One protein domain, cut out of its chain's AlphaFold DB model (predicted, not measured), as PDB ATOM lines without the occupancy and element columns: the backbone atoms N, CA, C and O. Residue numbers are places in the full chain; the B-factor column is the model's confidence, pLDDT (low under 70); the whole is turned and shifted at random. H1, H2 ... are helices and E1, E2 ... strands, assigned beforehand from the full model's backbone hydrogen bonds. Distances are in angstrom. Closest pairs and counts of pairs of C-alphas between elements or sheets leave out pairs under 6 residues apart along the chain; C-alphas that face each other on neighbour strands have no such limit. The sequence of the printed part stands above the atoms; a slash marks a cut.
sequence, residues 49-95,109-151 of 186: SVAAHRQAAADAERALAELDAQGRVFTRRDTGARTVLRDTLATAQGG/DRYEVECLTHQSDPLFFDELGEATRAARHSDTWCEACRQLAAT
ATOM      1  N   SER A  49     -16.947  39.997 -29.294       76.94
ATOM      2  CA  SER A  49     -15.520  40.304 -29.154       76.94
ATOM      3  C   SER A  49     -14.716  39.080 -28.717       76.94
ATOM      4  O   SER A  49     -13.629  38.838 -29.231       76.94
ATOM      5  N   VAL A  50     -15.264  38.258 -27.815       79.25
ATOM      6  CA  VAL A  50     -14.624  37.009 -27.382       79.25
ATOM      7  C   VAL A  50     -14.565  36.012 -28.532       79.25
ATOM      8  O   VAL A  50     -13.535  35.370 -28.719       79.25
ATOM      9  N   ALA A  51     -15.642  35.885 -29.310       80.88
ATOM     10  CA  ALA A  51     -15.674  35.032 -30.492       80.88
ATOM     11  C   ALA A  51     -14.647  35.490 -31.537       80.88
ATOM     12  O   ALA A  51     -13.869  34.666 -32.008       80.88
ATOM     13  N   ALA A  52     -14.566  36.795 -31.816       78.81
ATOM     14  CA  ALA A  52     -13.563  37.361 -32.716       78.81
ATOM     15  C   ALA A  52     -12.129  37.100 -32.224       78.81
ATOM     16  O   ALA A  52     -11.282  36.681 -33.004       78.81
ATOM     17  N   HIS A  53     -11.858  37.263 -30.924       79.56
ATOM     18  CA  HIS A  53     -10.546  36.948 -30.349       79.56
ATOM     19  C   HIS A  53     -10.201  35.458 -30.432       79.56
ATOM     20  O   HIS A  53      -9.061  35.113 -30.729       79.56
ATOM     21  N   ARG A  54     -11.171  34.568 -30.191       83.50
ATOM     22  CA  ARG A  54     -10.978  33.118 -30.348       83.50
ATOM     23  C   ARG A  54     -10.712  32.745 -31.800       83.50
ATOM     24  O   ARG A  54      -9.832  31.930 -32.047       83.50
ATOM     25  N   GLN A  55     -11.442  33.353 -32.732       85.31
ATOM     26  CA  GLN A  55     -11.237  33.136 -34.157       85.31
ATOM     27  C   GLN A  55      -9.841  33.600 -34.576       85.31
ATOM     28  O   GLN A  55      -9.097  32.817 -35.146       85.31
ATOM     29  N   ALA A  56      -9.437  34.812 -34.187       78.38
ATOM     30  CA  ALA A  56      -8.103  35.333 -34.471       78.38
ATOM     31  C   ALA A  56      -6.986  34.455 -33.877       78.38
ATOM     32  O   ALA A  56      -5.962  34.242 -34.523       78.38
ATOM     33  N   ALA A  57      -7.181  33.908 -32.673       81.12
ATOM     34  CA  ALA A  57      -6.237  32.963 -32.078       81.12
ATOM     35  C   ALA A  57      -6.161  31.648 -32.873       81.12
ATOM     36  O   ALA A  57      -5.064  31.184 -33.174       81.12
ATOM     37  N   ALA A  58      -7.304  31.083 -33.270       83.12
ATOM     38  CA  ALA A  58      -7.350  29.875 -34.093       83.12
ATOM     39  C   ALA A  58      -6.727  30.095 -35.484       83.12
ATOM     40  O   ALA A  58      -6.066  29.210 -36.024       83.12
ATOM     41  N   ASP A  59      -6.911  31.278 -36.065       83.50
ATOM     42  CA  ASP A  59      -6.312  31.666 -37.342       83.50
ATOM     43  C   ASP A  59      -4.790  31.793 -37.213       83.50
ATOM     44  O   ASP A  59      -4.056  31.257 -38.043       83.50
ATOM     45  N   ALA A  60      -4.307  32.415 -36.133       78.94
ATOM     46  CA  ALA A  60      -2.879  32.514 -35.839       78.94
ATOM     47  C   ALA A  60      -2.236  31.137 -35.601       78.94
ATOM     48  O   ALA A  60      -1.140  30.873 -36.096       78.94
ATOM     49  N   GLU A  61      -2.913  30.233 -34.888       85.94
ATOM     50  CA  GLU A  61      -2.448  28.856 -34.683       85.94
ATOM     51  C   GLU A  61      -2.369  28.075 -36.000       85.94
ATOM     52  O   GLU A  61      -1.379  27.381 -36.239       85.94
ATOM     53  N   ARG A  62      -3.367  28.224 -36.883       86.06
ATOM     54  CA  ARG A  62      -3.342  27.613 -38.222       86.06
ATOM     55  C   ARG A  62      -2.199  28.154 -39.073       86.06
ATOM     56  O   ARG A  62      -1.448  27.359 -39.630       86.06
ATOM     57  N   ALA A  63      -2.010  29.471 -39.108       82.19
ATOM     58  CA  ALA A  63      -0.907  30.092 -39.839       82.19
ATOM     59  C   ALA A  63       0.462  29.606 -39.330       82.19
ATOM     60  O   ALA A  63       1.364  29.316 -40.115       82.19
ATOM     61  N   LEU A  64       0.621  29.454 -38.011       85.75
ATOM     62  CA  LEU A  64       1.835  28.879 -37.430       85.75
ATOM     63  C   LEU A  64       2.030  27.408 -37.813       85.75
ATOM     64  O   LEU A  64       3.160  27.012 -38.084       85.75
ATOM     65  N   ALA A  65       0.963  26.608 -37.853       85.12
ATOM     66  CA  ALA A  65       1.033  25.210 -38.278       85.12
ATOM     67  C   ALA A  65       1.416  25.075 -39.762       85.12
ATOM     68  O   ALA A  65       2.196  24.195 -40.119       85.12
ATOM     69  N   GLU A  66       0.920  25.966 -40.622       87.50
ATOM     70  CA  GLU A  66       1.307  26.024 -42.035       87.50
ATOM     71  C   GLU A  66       2.790  26.380 -42.203       87.50
ATOM     72  O   GLU A  66       3.500  25.732 -42.973       87.50
ATOM     73  N   LEU A  67       3.289  27.361 -41.446       85.81
ATOM     74  CA  LEU A  67       4.709  27.724 -41.450       85.81
ATOM     75  C   LEU A  67       5.597  26.596 -40.902       85.81
ATOM     76  O   LEU A  67       6.695  26.373 -41.416       85.81
ATOM     77  N   ASP A  68       5.130  25.868 -39.889       88.62
ATOM     78  CA  ASP A  68       5.825  24.696 -39.347       88.62
ATOM     79  C   ASP A  68       5.892  23.564 -40.384       88.62
ATOM     80  O   ASP A  68       6.965  23.017 -40.639       88.62
ATOM     81  N   ALA A  69       4.790  23.299 -41.096       85.56
ATOM     82  CA  ALA A  69       4.752  22.337 -42.200       85.56
ATOM     83  C   ALA A  69       5.699  22.715 -43.357       85.56
ATOM     84  O   ALA A  69       6.245  21.841 -44.029       85.56
ATOM     85  N   GLN A  70       5.938  24.012 -43.565       86.62
ATOM     86  CA  GLN A  70       6.910  24.534 -44.532       86.62
ATOM     87  C   GLN A  70       8.361  24.523 -44.013       86.62
ATOM     88  O   GLN A  70       9.267  24.961 -44.725       86.62
ATOM     89  N   GLY A  71       8.606  24.068 -42.780       88.12
ATOM     90  CA  GLY A  71       9.935  24.052 -42.164       88.12
ATOM     91  C   GLY A  71      10.472  25.442 -41.807       88.12
ATOM     92  O   GLY A  71      11.685  25.627 -41.719       88.12
ATOM     93  N   ARG A  72       9.584  26.428 -41.630       89.56
ATOM     94  CA  ARG A  72       9.927  27.819 -41.285       89.56
ATOM     95  C   ARG A  72       9.841  28.119 -39.789       89.56
ATOM     96  O   ARG A  72      10.192  29.217 -39.362       89.56
ATOM     97  N   VAL A  73       9.390  27.155 -38.990       92.81
ATOM     98  CA  VAL A  73       9.439  27.213 -37.529       92.81
ATOM     99  C   VAL A  73      10.626  26.385 -37.054       92.81
ATOM    100  O   VAL A  73      10.780  25.217 -37.405       92.81
ATOM    101  N   PHE A  74      11.482  26.988 -36.238       92.69
ATOM    102  CA  PHE A  74      12.668  26.337 -35.701       92.69
ATOM    103  C   PHE A  74      12.488  26.150 -34.203       92.69
ATOM    104  O   PHE A  74      12.192  27.093 -33.474       92.69
ATOM    105  N   THR A  75      12.676  24.916 -33.741       92.31
ATOM    106  CA  THR A  75      12.639  24.588 -32.315       92.31
ATOM    107  C   THR A  75      14.015  24.118 -31.877       92.31
ATOM    108  O   THR A  75      14.542  23.126 -32.386       92.31
ATOM    109  N   ARG A  76      14.608  24.824 -30.917       88.06
ATOM    110  CA  ARG A  76      15.864  24.418 -30.291       88.06
ATOM    111  C   ARG A  76      15.646  23.204 -29.394       88.06
ATOM    112  O   ARG A  76      14.758  23.199 -28.546       88.06
ATOM    113  N   ARG A  77      16.479  22.173 -29.559       86.00
ATOM    114  CA  ARG A  77      16.350  20.897 -28.831       86.00
ATOM    115  C   ARG A  77      16.699  21.005 -27.345       86.00
ATOM    116  O   ARG A  77      16.180  20.238 -26.545       86.00
ATOM    117  N   ASP A  78      17.606  21.906 -26.997       83.50
ATOM    118  CA  ASP A  78      18.166  22.062 -25.656       83.50
ATOM    119  C   ASP A  78      17.289  22.918 -24.737       83.50
ATOM    120  O   ASP A  78      17.036  22.529 -23.600       83.50
ATOM    121  N   THR A  79      16.793  24.048 -25.240       82.38
ATOM    122  CA  THR A  79      15.977  25.002 -24.469       82.38
ATOM    123  C   THR A  79      14.483  24.907 -24.771       82.38
ATOM    124  O   THR A  79      13.670  25.476 -24.048       82.38
ATOM    125  N   GLY A  80      14.097  24.225 -25.856       86.25
ATOM    126  CA  GLY A  80      12.720  24.225 -26.356       86.25
ATOM    127  C   GLY A  80      12.280  25.564 -26.956       86.25
ATOM    128  O   GLY A  80      11.102  25.724 -27.275       86.25
ATOM    129  N   ALA A  81      13.195  26.530 -27.108       88.75
ATOM    130  CA  ALA A  81      12.876  27.835 -27.671       88.75
ATOM    131  C   ALA A  81      12.430  27.702 -29.134       88.75
ATOM    132  O   ALA A  81      13.082  27.024 -29.931       88.75
ATOM    133  N   ARG A  82      11.329  28.372 -29.475       93.19
ATOM    134  CA  ARG A  82      10.721  28.394 -30.803       93.19
ATOM    135  C   ARG A  82      10.931  29.755 -31.448       93.19
ATOM    136  O   ARG A  82      10.683  30.792 -30.829       93.19
ATOM    137  N   THR A  83      11.349  29.739 -32.700       93.12
ATOM    138  CA  THR A  83      11.453  30.906 -33.575       93.12
ATOM    139  C   THR A  83      10.705  30.635 -34.868       93.12
ATOM    140  O   THR A  83      10.541  29.486 -35.278       93.12
ATOM    141  N   VAL A  84      10.230  31.693 -35.509       93.88
ATOM    142  CA  VAL A  84       9.565  31.622 -36.809       93.88
ATOM    143  C   VAL A  84      10.274  32.536 -37.789       93.88
ATOM    144  O   VAL A  84      10.712  33.620 -37.418       93.88
ATOM    145  N   LEU A  85      10.387  32.076 -39.031       92.69
ATOM    146  CA  LEU A  85      10.873  32.847 -40.164       92.69
ATOM    147  C   LEU A  85       9.700  33.135 -41.107       92.69
ATOM    148  O   LEU A  85       9.063  32.215 -41.625       92.69
ATOM    149  N   ARG A  86       9.424  34.411 -41.360       90.88
ATOM    150  CA  ARG A  86       8.392  34.875 -42.295       90.88
ATOM    151  C   ARG A  86       9.042  35.585 -43.480       90.88
ATOM    152  O   ARG A  86      10.106  36.175 -43.356       90.88
ATOM    153  N   ASP A  87       8.410  35.488 -44.646       87.88
ATOM    154  CA  ASP A  87       8.785  36.274 -45.829       87.88
ATOM    155  C   ASP A  87       7.786  37.431 -45.917       87.88
ATOM    156  O   ASP A  87       6.590  37.206 -46.126       87.88
ATOM    157  N   THR A  88       8.252  38.651 -45.663       80.31
ATOM    158  CA  THR A  88       7.406  39.847 -45.537       80.31
ATOM    159  C   THR A  88       6.740  40.203 -46.869       80.31
ATOM    160  O   THR A  88       5.595  40.657 -46.879       80.31
ATOM    161  N   LEU A  89       7.385  39.898 -48.001       72.06
ATOM    162  CA  LEU A  89       6.847  40.149 -49.341       72.06
ATOM    163  C   LEU A  89       5.769  39.132 -49.725       72.06
ATOM    164  O   LEU A  89       4.713  39.517 -50.229       72.06
ATOM    165  N   ALA A  90       5.990  37.846 -49.446       64.38
ATOM    166  CA  ALA A  90       4.968  36.818 -49.665       64.38
ATOM    167  C   ALA A  90       3.752  37.001 -48.738       64.38
ATOM    168  O   ALA A  90       2.617  36.762 -49.149       64.38
ATOM    169  N   THR A  91       3.972  37.476 -47.509       59.19
ATOM    170  CA  THR A  91       2.893  37.734 -46.541       59.19
ATOM    171  C   THR A  91       2.045  38.944 -46.955       59.19
ATOM    172  O   THR A  91       0.819  38.897 -46.859       59.19
ATOM    173  N   ALA A  92       2.664  40.001 -47.501       58.16
ATOM    174  CA  ALA A  92       1.958  41.188 -47.996       58.16
ATOM    175  C   ALA A  92       1.097  40.923 -49.247       58.16
ATOM    176  O   ALA A  92       0.093  41.602 -49.458       58.16
ATOM    177  N   GLN A  93       1.460  39.934 -50.071       50.47
ATOM    178  CA  GLN A  93       0.718  39.575 -51.288       50.47
ATOM    179  C   GLN A  93      -0.456  38.609 -51.032       50.47
ATOM    180  O   GLN A  93      -1.293  38.436 -51.916       50.47
ATOM    181  N   GLY A  94      -0.544  38.000 -49.840       48.88
ATOM    182  CA  GLY A  94      -1.484  36.911 -49.542       48.88
ATOM    183  C   GLY A  94      -2.527  37.151 -48.440       48.88
ATOM    184  O   GLY A  94      -3.414  36.314 -48.298       48.88
ATOM    185  N   GLY A  95      -2.478  38.240 -47.660       42.53
ATOM    186  CA  GLY A  95      -3.348  38.365 -46.479       42.53
ATOM    187  C   GLY A  95      -3.739  39.788 -46.079       42.53
ATOM    188  O   GLY A  95      -2.894  40.637 -45.808       42.53
ATOM    189  N   ASP A 109      14.160  44.828 -46.484       67.00
ATOM    190  CA  ASP A 109      13.856  43.899 -45.372       67.00
ATOM    191  C   ASP A 109      12.855  42.765 -45.734       67.00
ATOM    192  O   ASP A 109      11.680  42.755 -45.334       67.00
ATOM    193  N   ARG A 110      13.305  41.779 -46.517       81.69
ATOM    194  CA  ARG A 110      12.471  40.700 -47.088       81.69
ATOM    195  C   ARG A 110      12.075  39.590 -46.107       81.69
ATOM    196  O   ARG A 110      11.038  38.944 -46.286       81.69
ATOM    197  N   TYR A 111      12.895  39.311 -45.107       87.69
ATOM    198  CA  TYR A 111      12.698  38.195 -44.186       87.69
ATOM    199  C   TYR A 111      12.609  38.686 -42.751       87.69
ATOM    200  O   TYR A 111      13.453  39.443 -42.293       87.69
ATOM    201  N   GLU A 112      11.609  38.201 -42.030       91.69
ATOM    202  CA  GLU A 112      11.364  38.520 -40.629       91.69
ATOM    203  C   GLU A 112      11.617  37.278 -39.773       91.69
ATOM    204  O   GLU A 112      11.155  36.183 -40.098       91.69
ATOM    205  N   VAL A 113      12.333  37.436 -38.665       92.06
ATOM    206  CA  VAL A 113      12.594  36.377 -37.690       92.06
ATOM    207  C   VAL A 113      12.099  36.819 -36.320       92.06
ATOM    208  O   VAL A 113      12.584  37.799 -35.765       92.06
ATOM    209  N   GLU A 114      11.172  36.058 -35.742       93.25
ATOM    210  CA  GLU A 114      10.570  36.350 -34.435       93.25
ATOM    211  C   GLU A 114      10.782  35.179 -33.463       93.25
ATOM    212  O   GLU A 114      10.720  34.004 -33.840       93.25
ATOM    213  N   CYS A 115      11.014  35.479 -32.181       93.06
ATOM    214  CA  CYS A 115      11.073  34.471 -31.127       93.06
ATOM    215  C   CYS A 115       9.689  34.284 -30.514       93.06
ATOM    216  O   CYS A 115       9.281  35.041 -29.639       93.06
ATOM    217  N   LEU A 116       9.003  33.212 -30.906       90.25
ATOM    218  CA  LEU A 116       7.669  32.880 -30.403       90.25
ATOM    219  C   LEU A 116       7.650  32.574 -28.899       90.25
ATOM    220  O   LEU A 116       6.636  32.778 -28.239       90.25
ATOM    221  N   THR A 117       8.756  32.068 -28.344       89.25
ATOM    222  CA  THR A 117       8.831  31.731 -26.912       89.25
ATOM    223  C   THR A 117       8.826  32.964 -26.014       89.25
ATOM    224  O   THR A 117       8.237  32.915 -24.938       89.25
ATOM    225  N   HIS A 118       9.465  34.054 -26.439       89.00
ATOM    226  CA  HIS A 118       9.619  35.260 -25.618       89.00
ATOM    227  C   HIS A 118       8.905  36.485 -26.182       89.00
ATOM    228  O   HIS A 118       8.896  37.512 -25.510       89.00
ATOM    229  N   GLN A 119       8.314  36.377 -27.378       86.62
ATOM    230  CA  GLN A 119       7.644  37.475 -28.081       86.62
ATOM    231  C   GLN A 119       8.544  38.719 -28.146       86.62
ATOM    232  O   GLN A 119       8.127  39.830 -27.828       86.62
ATOM    233  N   SER A 120       9.823  38.501 -28.465       81.69
ATOM    234  CA  SER A 120      10.790  39.585 -28.634       81.69
ATOM    235  C   SER A 120      10.539  40.323 -29.942       81.69
ATOM    236  O   SER A 120      10.009  39.728 -30.881       81.69
ATOM    237  N   ASP A 121      11.020  41.561 -30.026       84.00
ATOM    238  CA  ASP A 121      10.967  42.335 -31.263       84.00
ATOM    239  C   ASP A 121      11.551  41.530 -32.443       84.00
ATOM    240  O   ASP A 121      12.584  40.861 -32.281       84.00
ATOM    241  N   PRO A 122      10.879  41.538 -33.609       87.69
ATOM    242  CA  PRO A 122      11.330  40.789 -34.769       87.69
ATOM    243  C   PRO A 122      12.604  41.399 -35.358       87.69
ATOM    244  O   PRO A 122      12.797  42.616 -35.357       87.69
ATOM    245  N   LEU A 123      13.464  40.537 -35.898       88.56
ATOM    246  CA  LEU A 123      14.620  40.935 -36.694       88.56
ATOM    247  C   LEU A 123      14.307  40.835 -38.178       88.56
ATOM    248  O   LEU A 123      13.636  39.895 -38.604       88.56
ATOM    249  N   PHE A 124      14.858  41.759 -38.953       90.75
ATOM    250  CA  PHE A 124      14.681  41.811 -40.395       90.75
ATOM    251  C   PHE A 124      15.999  41.544 -41.119       90.75
ATOM    252  O   PHE A 124      17.070  41.900 -40.624       90.75
ATOM    253  N   PHE A 125      15.906  40.856 -42.253       87.69
ATOM    254  CA  PHE A 125      17.038  40.444 -43.072       87.69
ATOM    255  C   PHE A 125      16.675  40.508 -44.553       87.69
ATOM    256  O   PHE A 125      15.572  40.123 -44.945       87.69
ATOM    257  N   ASP A 126      17.648  40.860 -45.382       87.88
ATOM    258  CA  ASP A 126      17.481  40.898 -46.838       87.88
ATOM    259  C   ASP A 126      17.677  39.499 -47.449       87.88
ATOM    260  O   ASP A 126      17.002  39.095 -48.403       87.88
ATOM    261  N   GLU A 127      18.582  38.708 -46.858       89.25
ATOM    262  CA  GLU A 127      18.970  37.386 -47.341       89.25
ATOM    263  C   GLU A 127      18.360  36.235 -46.526       89.25
ATOM    264  O   GLU A 127      18.464  36.164 -45.298       89.25
ATOM    265  N   LEU A 128      17.827  35.226 -47.229       88.88
ATOM    266  CA  LEU A 128      17.248  34.031 -46.601       88.88
ATOM    267  C   LEU A 128      18.275  33.249 -45.771       88.88
ATOM    268  O   LEU A 128      17.933  32.652 -44.747       88.88
ATOM    269  N   GLY A 129      19.534  33.221 -46.217       89.75
ATOM    270  CA  GLY A 129      20.610  32.514 -45.527       89.75
ATOM    271  C   GLY A 129      20.894  33.102 -44.145       89.75
ATOM    272  O   GLY A 129      21.046  32.352 -43.179       89.75
ATOM    273  N   GLU A 130      20.915  34.430 -44.037       89.81
ATOM    274  CA  GLU A 130      21.085  35.156 -42.774       89.81
ATOM    275  C   GLU A 130      19.886  34.974 -41.852       89.81
ATOM    276  O   GLU A 130      20.064  34.545 -40.708       89.81
ATOM    277  N   ALA A 131      18.675  35.157 -42.381       91.31
ATOM    278  CA  ALA A 131      17.438  34.929 -41.640       91.31
ATOM    279  C   ALA A 131      17.364  33.500 -41.075       91.31
ATOM    280  O   ALA A 131      17.040  33.287 -39.908       91.31
ATOM    281  N   THR A 132      17.738  32.497 -41.873       92.25
ATOM    282  CA  THR A 132      17.730  31.089 -41.446       92.25
ATOM    283  C   THR A 132      18.757  30.824 -40.346       92.25
ATOM    284  O   THR A 132      18.473  30.078 -39.402       92.25
ATOM    285  N   ARG A 133      19.956  31.422 -40.431       93.56
ATOM    286  CA  ARG A 133      20.966  31.321 -39.365       93.56
ATOM    287  C   ARG A 133      20.456  31.953 -38.073       93.56
ATOM    288  O   ARG A 133      20.533  31.314 -37.024       93.56
ATOM    289  N   ALA A 134      19.886  33.152 -38.156       91.62
ATOM    290  CA  ALA A 134      19.314  33.845 -37.006       91.62
ATOM    291  C   ALA A 134      18.159  33.053 -36.376       91.62
ATOM    292  O   ALA A 134      18.096  32.919 -35.153       91.62
ATOM    293  N   ALA A 135      17.288  32.453 -37.191       91.94
ATOM    294  CA  ALA A 135      16.182  31.639 -36.705       91.94
ATOM    295  C   ALA A 135      16.674  30.388 -35.950       91.94
ATOM    296  O   ALA A 135      16.137  30.057 -34.893       91.94
ATOM    297  N   ARG A 136      17.738  29.727 -36.428       91.88
ATOM    298  CA  ARG A 136      18.342  28.555 -35.758       91.88
ATOM    299  C   ARG A 136      19.082  28.908 -34.465       91.88
ATOM    300  O   ARG A 136      19.078  28.105 -33.531       91.88
ATOM    301  N   HIS A 137      19.698  30.087 -34.401       90.81
ATOM    302  CA  HIS A 137      20.545  30.531 -33.289       90.81
ATOM    303  C   HIS A 137      19.915  31.698 -32.524       90.81
ATOM    304  O   HIS A 137      20.457  32.802 -32.462       90.81
ATOM    305  N   SER A 138      18.747  31.443 -31.932       90.75
ATOM    306  CA  SER A 138      17.955  32.458 -31.226       90.75
ATOM    307  C   SER A 138      18.664  33.120 -30.039       90.75
ATOM    308  O   SER A 138      18.353  34.247 -29.687       90.75
ATOM    309  N   ASP A 139      19.643  32.461 -29.430       89.88
ATOM    310  CA  ASP A 139      20.482  32.970 -28.335       89.88
ATOM    311  C   ASP A 139      21.443  34.091 -28.739       89.88
ATOM    312  O   ASP A 139      21.888  34.876 -27.893       89.88
ATOM    313  N   THR A 140      21.770  34.183 -30.025       89.75
ATOM    314  CA  THR A 140      22.666  35.234 -30.516       89.75
ATOM    315  C   THR A 140      22.024  36.612 -30.409       89.75
ATOM    316  O   THR A 140      22.723  37.583 -30.122       89.75
ATOM    317  N   TRP A 141      20.698  36.698 -30.507       90.44
ATOM    318  CA  TRP A 141      19.980  37.969 -30.565       90.44
ATOM    319  C   TRP A 141      18.835  38.108 -29.555       90.44
ATOM    320  O   TRP A 141      18.601  39.208 -29.065       90.44
ATOM    321  N   CYS A 142      18.154  37.026 -29.170       90.94
ATOM    322  CA  CYS A 142      17.134  37.071 -28.126       90.94
ATOM    323  C   CYS A 142      17.801  36.904 -26.754       90.94
ATOM    324  O   CYS A 142      18.284  35.822 -26.407       90.94
ATOM    325  N   GLU A 143      17.808  37.970 -25.951       90.31
ATOM    326  CA  GLU A 143      18.447  37.971 -24.630       90.31
ATOM    327  C   GLU A 143      17.867  36.895 -23.701       90.31
ATOM    328  O   GLU A 143      18.614  36.192 -23.024       90.31
ATOM    329  N   ALA A 144      16.550  36.689 -23.724       88.25
ATOM    330  CA  ALA A 144      15.906  35.650 -22.927       88.25
ATOM    331  C   ALA A 144      16.336  34.234 -23.364       88.25
ATOM    332  O   ALA A 144      16.653  33.397 -22.520       88.25
ATOM    333  N   CYS A 145      16.457  33.972 -24.673       88.62
ATOM    334  CA  CYS A 145      17.028  32.715 -25.178       88.62
ATOM    335  C   CYS A 145      18.494  32.543 -24.765       88.62
ATOM    336  O   CYS A 145      18.915  31.432 -24.441       88.62
ATOM    337  N   ARG A 146      19.268  33.633 -24.745       89.75
ATOM    338  CA  ARG A 146      20.661  33.627 -24.286       89.75
ATOM    339  C   ARG A 146      20.760  33.264 -22.808       89.75
ATOM    340  O   ARG A 146      21.590  32.439 -22.439       89.75
ATOM    341  N   GLN A 147      19.898  33.841 -21.973       87.88
ATOM    342  CA  GLN A 147      19.830  33.523 -20.548       87.88
ATOM    343  C   GLN A 147      19.413  32.065 -20.321       87.88
ATOM    344  O   GLN A 147      20.047  31.389 -19.517       87.88
ATOM    345  N   LEU A 148      18.435  31.550 -21.080       84.19
ATOM    346  CA  LEU A 148      18.045  30.136 -21.028       84.19
ATOM    347  C   LEU A 148      19.201  29.197 -21.383       84.19
ATOM    348  O   LEU A 148      19.385  28.190 -20.707       84.19
ATOM    349  N   ALA A 149      19.989  29.525 -22.408       82.81
ATOM    350  CA  ALA A 149      21.161  28.739 -22.787       82.81
ATOM    351  C   ALA A 149      22.287  28.824 -21.738       82.81
ATOM    352  O   ALA A 149      22.986  27.841 -21.498       82.81
ATOM    353  N   ALA A 150      22.454  29.987 -21.099       80.44
ATOM    354  CA  ALA A 150      23.459  30.218 -20.064       80.44
ATOM    355  C   ALA A 150      23.109  29.558 -18.720       80.44
ATOM    356  O   ALA A 150      24.006  29.231 -17.944       80.44
ATOM    357  N   THR A 151      21.823  29.347 -18.433       73.12
ATOM    358  CA  THR A 151      21.383  28.543 -17.295       73.12
ATOM    359  C   THR A 151      21.290  27.082 -17.720       73.12
ATOM    360  O   THR A 151      20.278  26.702 -18.310       73.12
TER     361      THR A 151
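This is residues 49 to 95 and 109 to 151 of the 186 residues of an uncharacterized protein of Streptomyces indicus (UniProt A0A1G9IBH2). A small twisted sheet of four strands has H3 packed over one face, and the long helix H1 reaches away from the sheet, with residues 49 to 63 sticking out as an arm. H2 runs on from the end of E2, and H4 lies beyond H3, off the sheet. The printed part has 90 residues, with H1 E1 E2 H2 E3 E4 H3 H4 along the chain; the sheet's order is E1 E2 E3 E4, all antiparallel, and the class is mixed, helices and strands. The whole is compact, with a radius of gyration of the C-alphas of 13.9 A and spans of 41 by 29 by 22 A.

H1, residues 49 to 69, only grazes the sheet with its residues 64 to 68. E1, residues 73 to 75, is an edge strand; the closest C-alphas of H1 and E1 are those of Leu 67 and Val 73, 6.2 A apart. E1 forms a hairpin with E2, residues 82 to 87, with N 74 and O 83 at 2.8 A. H2, residues 88 to 94, only grazes the sheet with its residues 88 to 90. E3, residues 111 to 115, is antiparallel to E2, with N 86 and O 112 at 2.8 A. E3 forms a hairpin with E4, residues 123 to 125, with N 113 and O 123 at 2.8 A. H3, residues 128 to 136, is over E2 and E3 at a height over the sheet of 7.6 A and runs along the strands, at 1 degrees to E2 on the local plane; its closest C-alpha pair with E2 is Ala 135 and Thr 83, 5.7 A. H4, residues 143 to 150, is not on the sheet and is apart from H3. In H1, H2, H3 and H4 every O i to N i+4 pair is within hydrogen-bond range.

H1 begins at C-alpha 49 (-15.520, 40.304, -29.154) and is 30.1 A long. E2 measures 17.1 A, E3 13.7 A and H3 12.2 A. H4 ends at C-alpha 150 (23.459, 30.218, -20.064).

The C-alphas of Gln 93 and Thr 151 are the farthest apart, 41.3 A. Residues 96 to 108 are not printed, with 18.1 A between C-alphas 95 and 109. Of the links printed whole, none is long. The pLDDT is under 70 at residues 90 to 95 and 109.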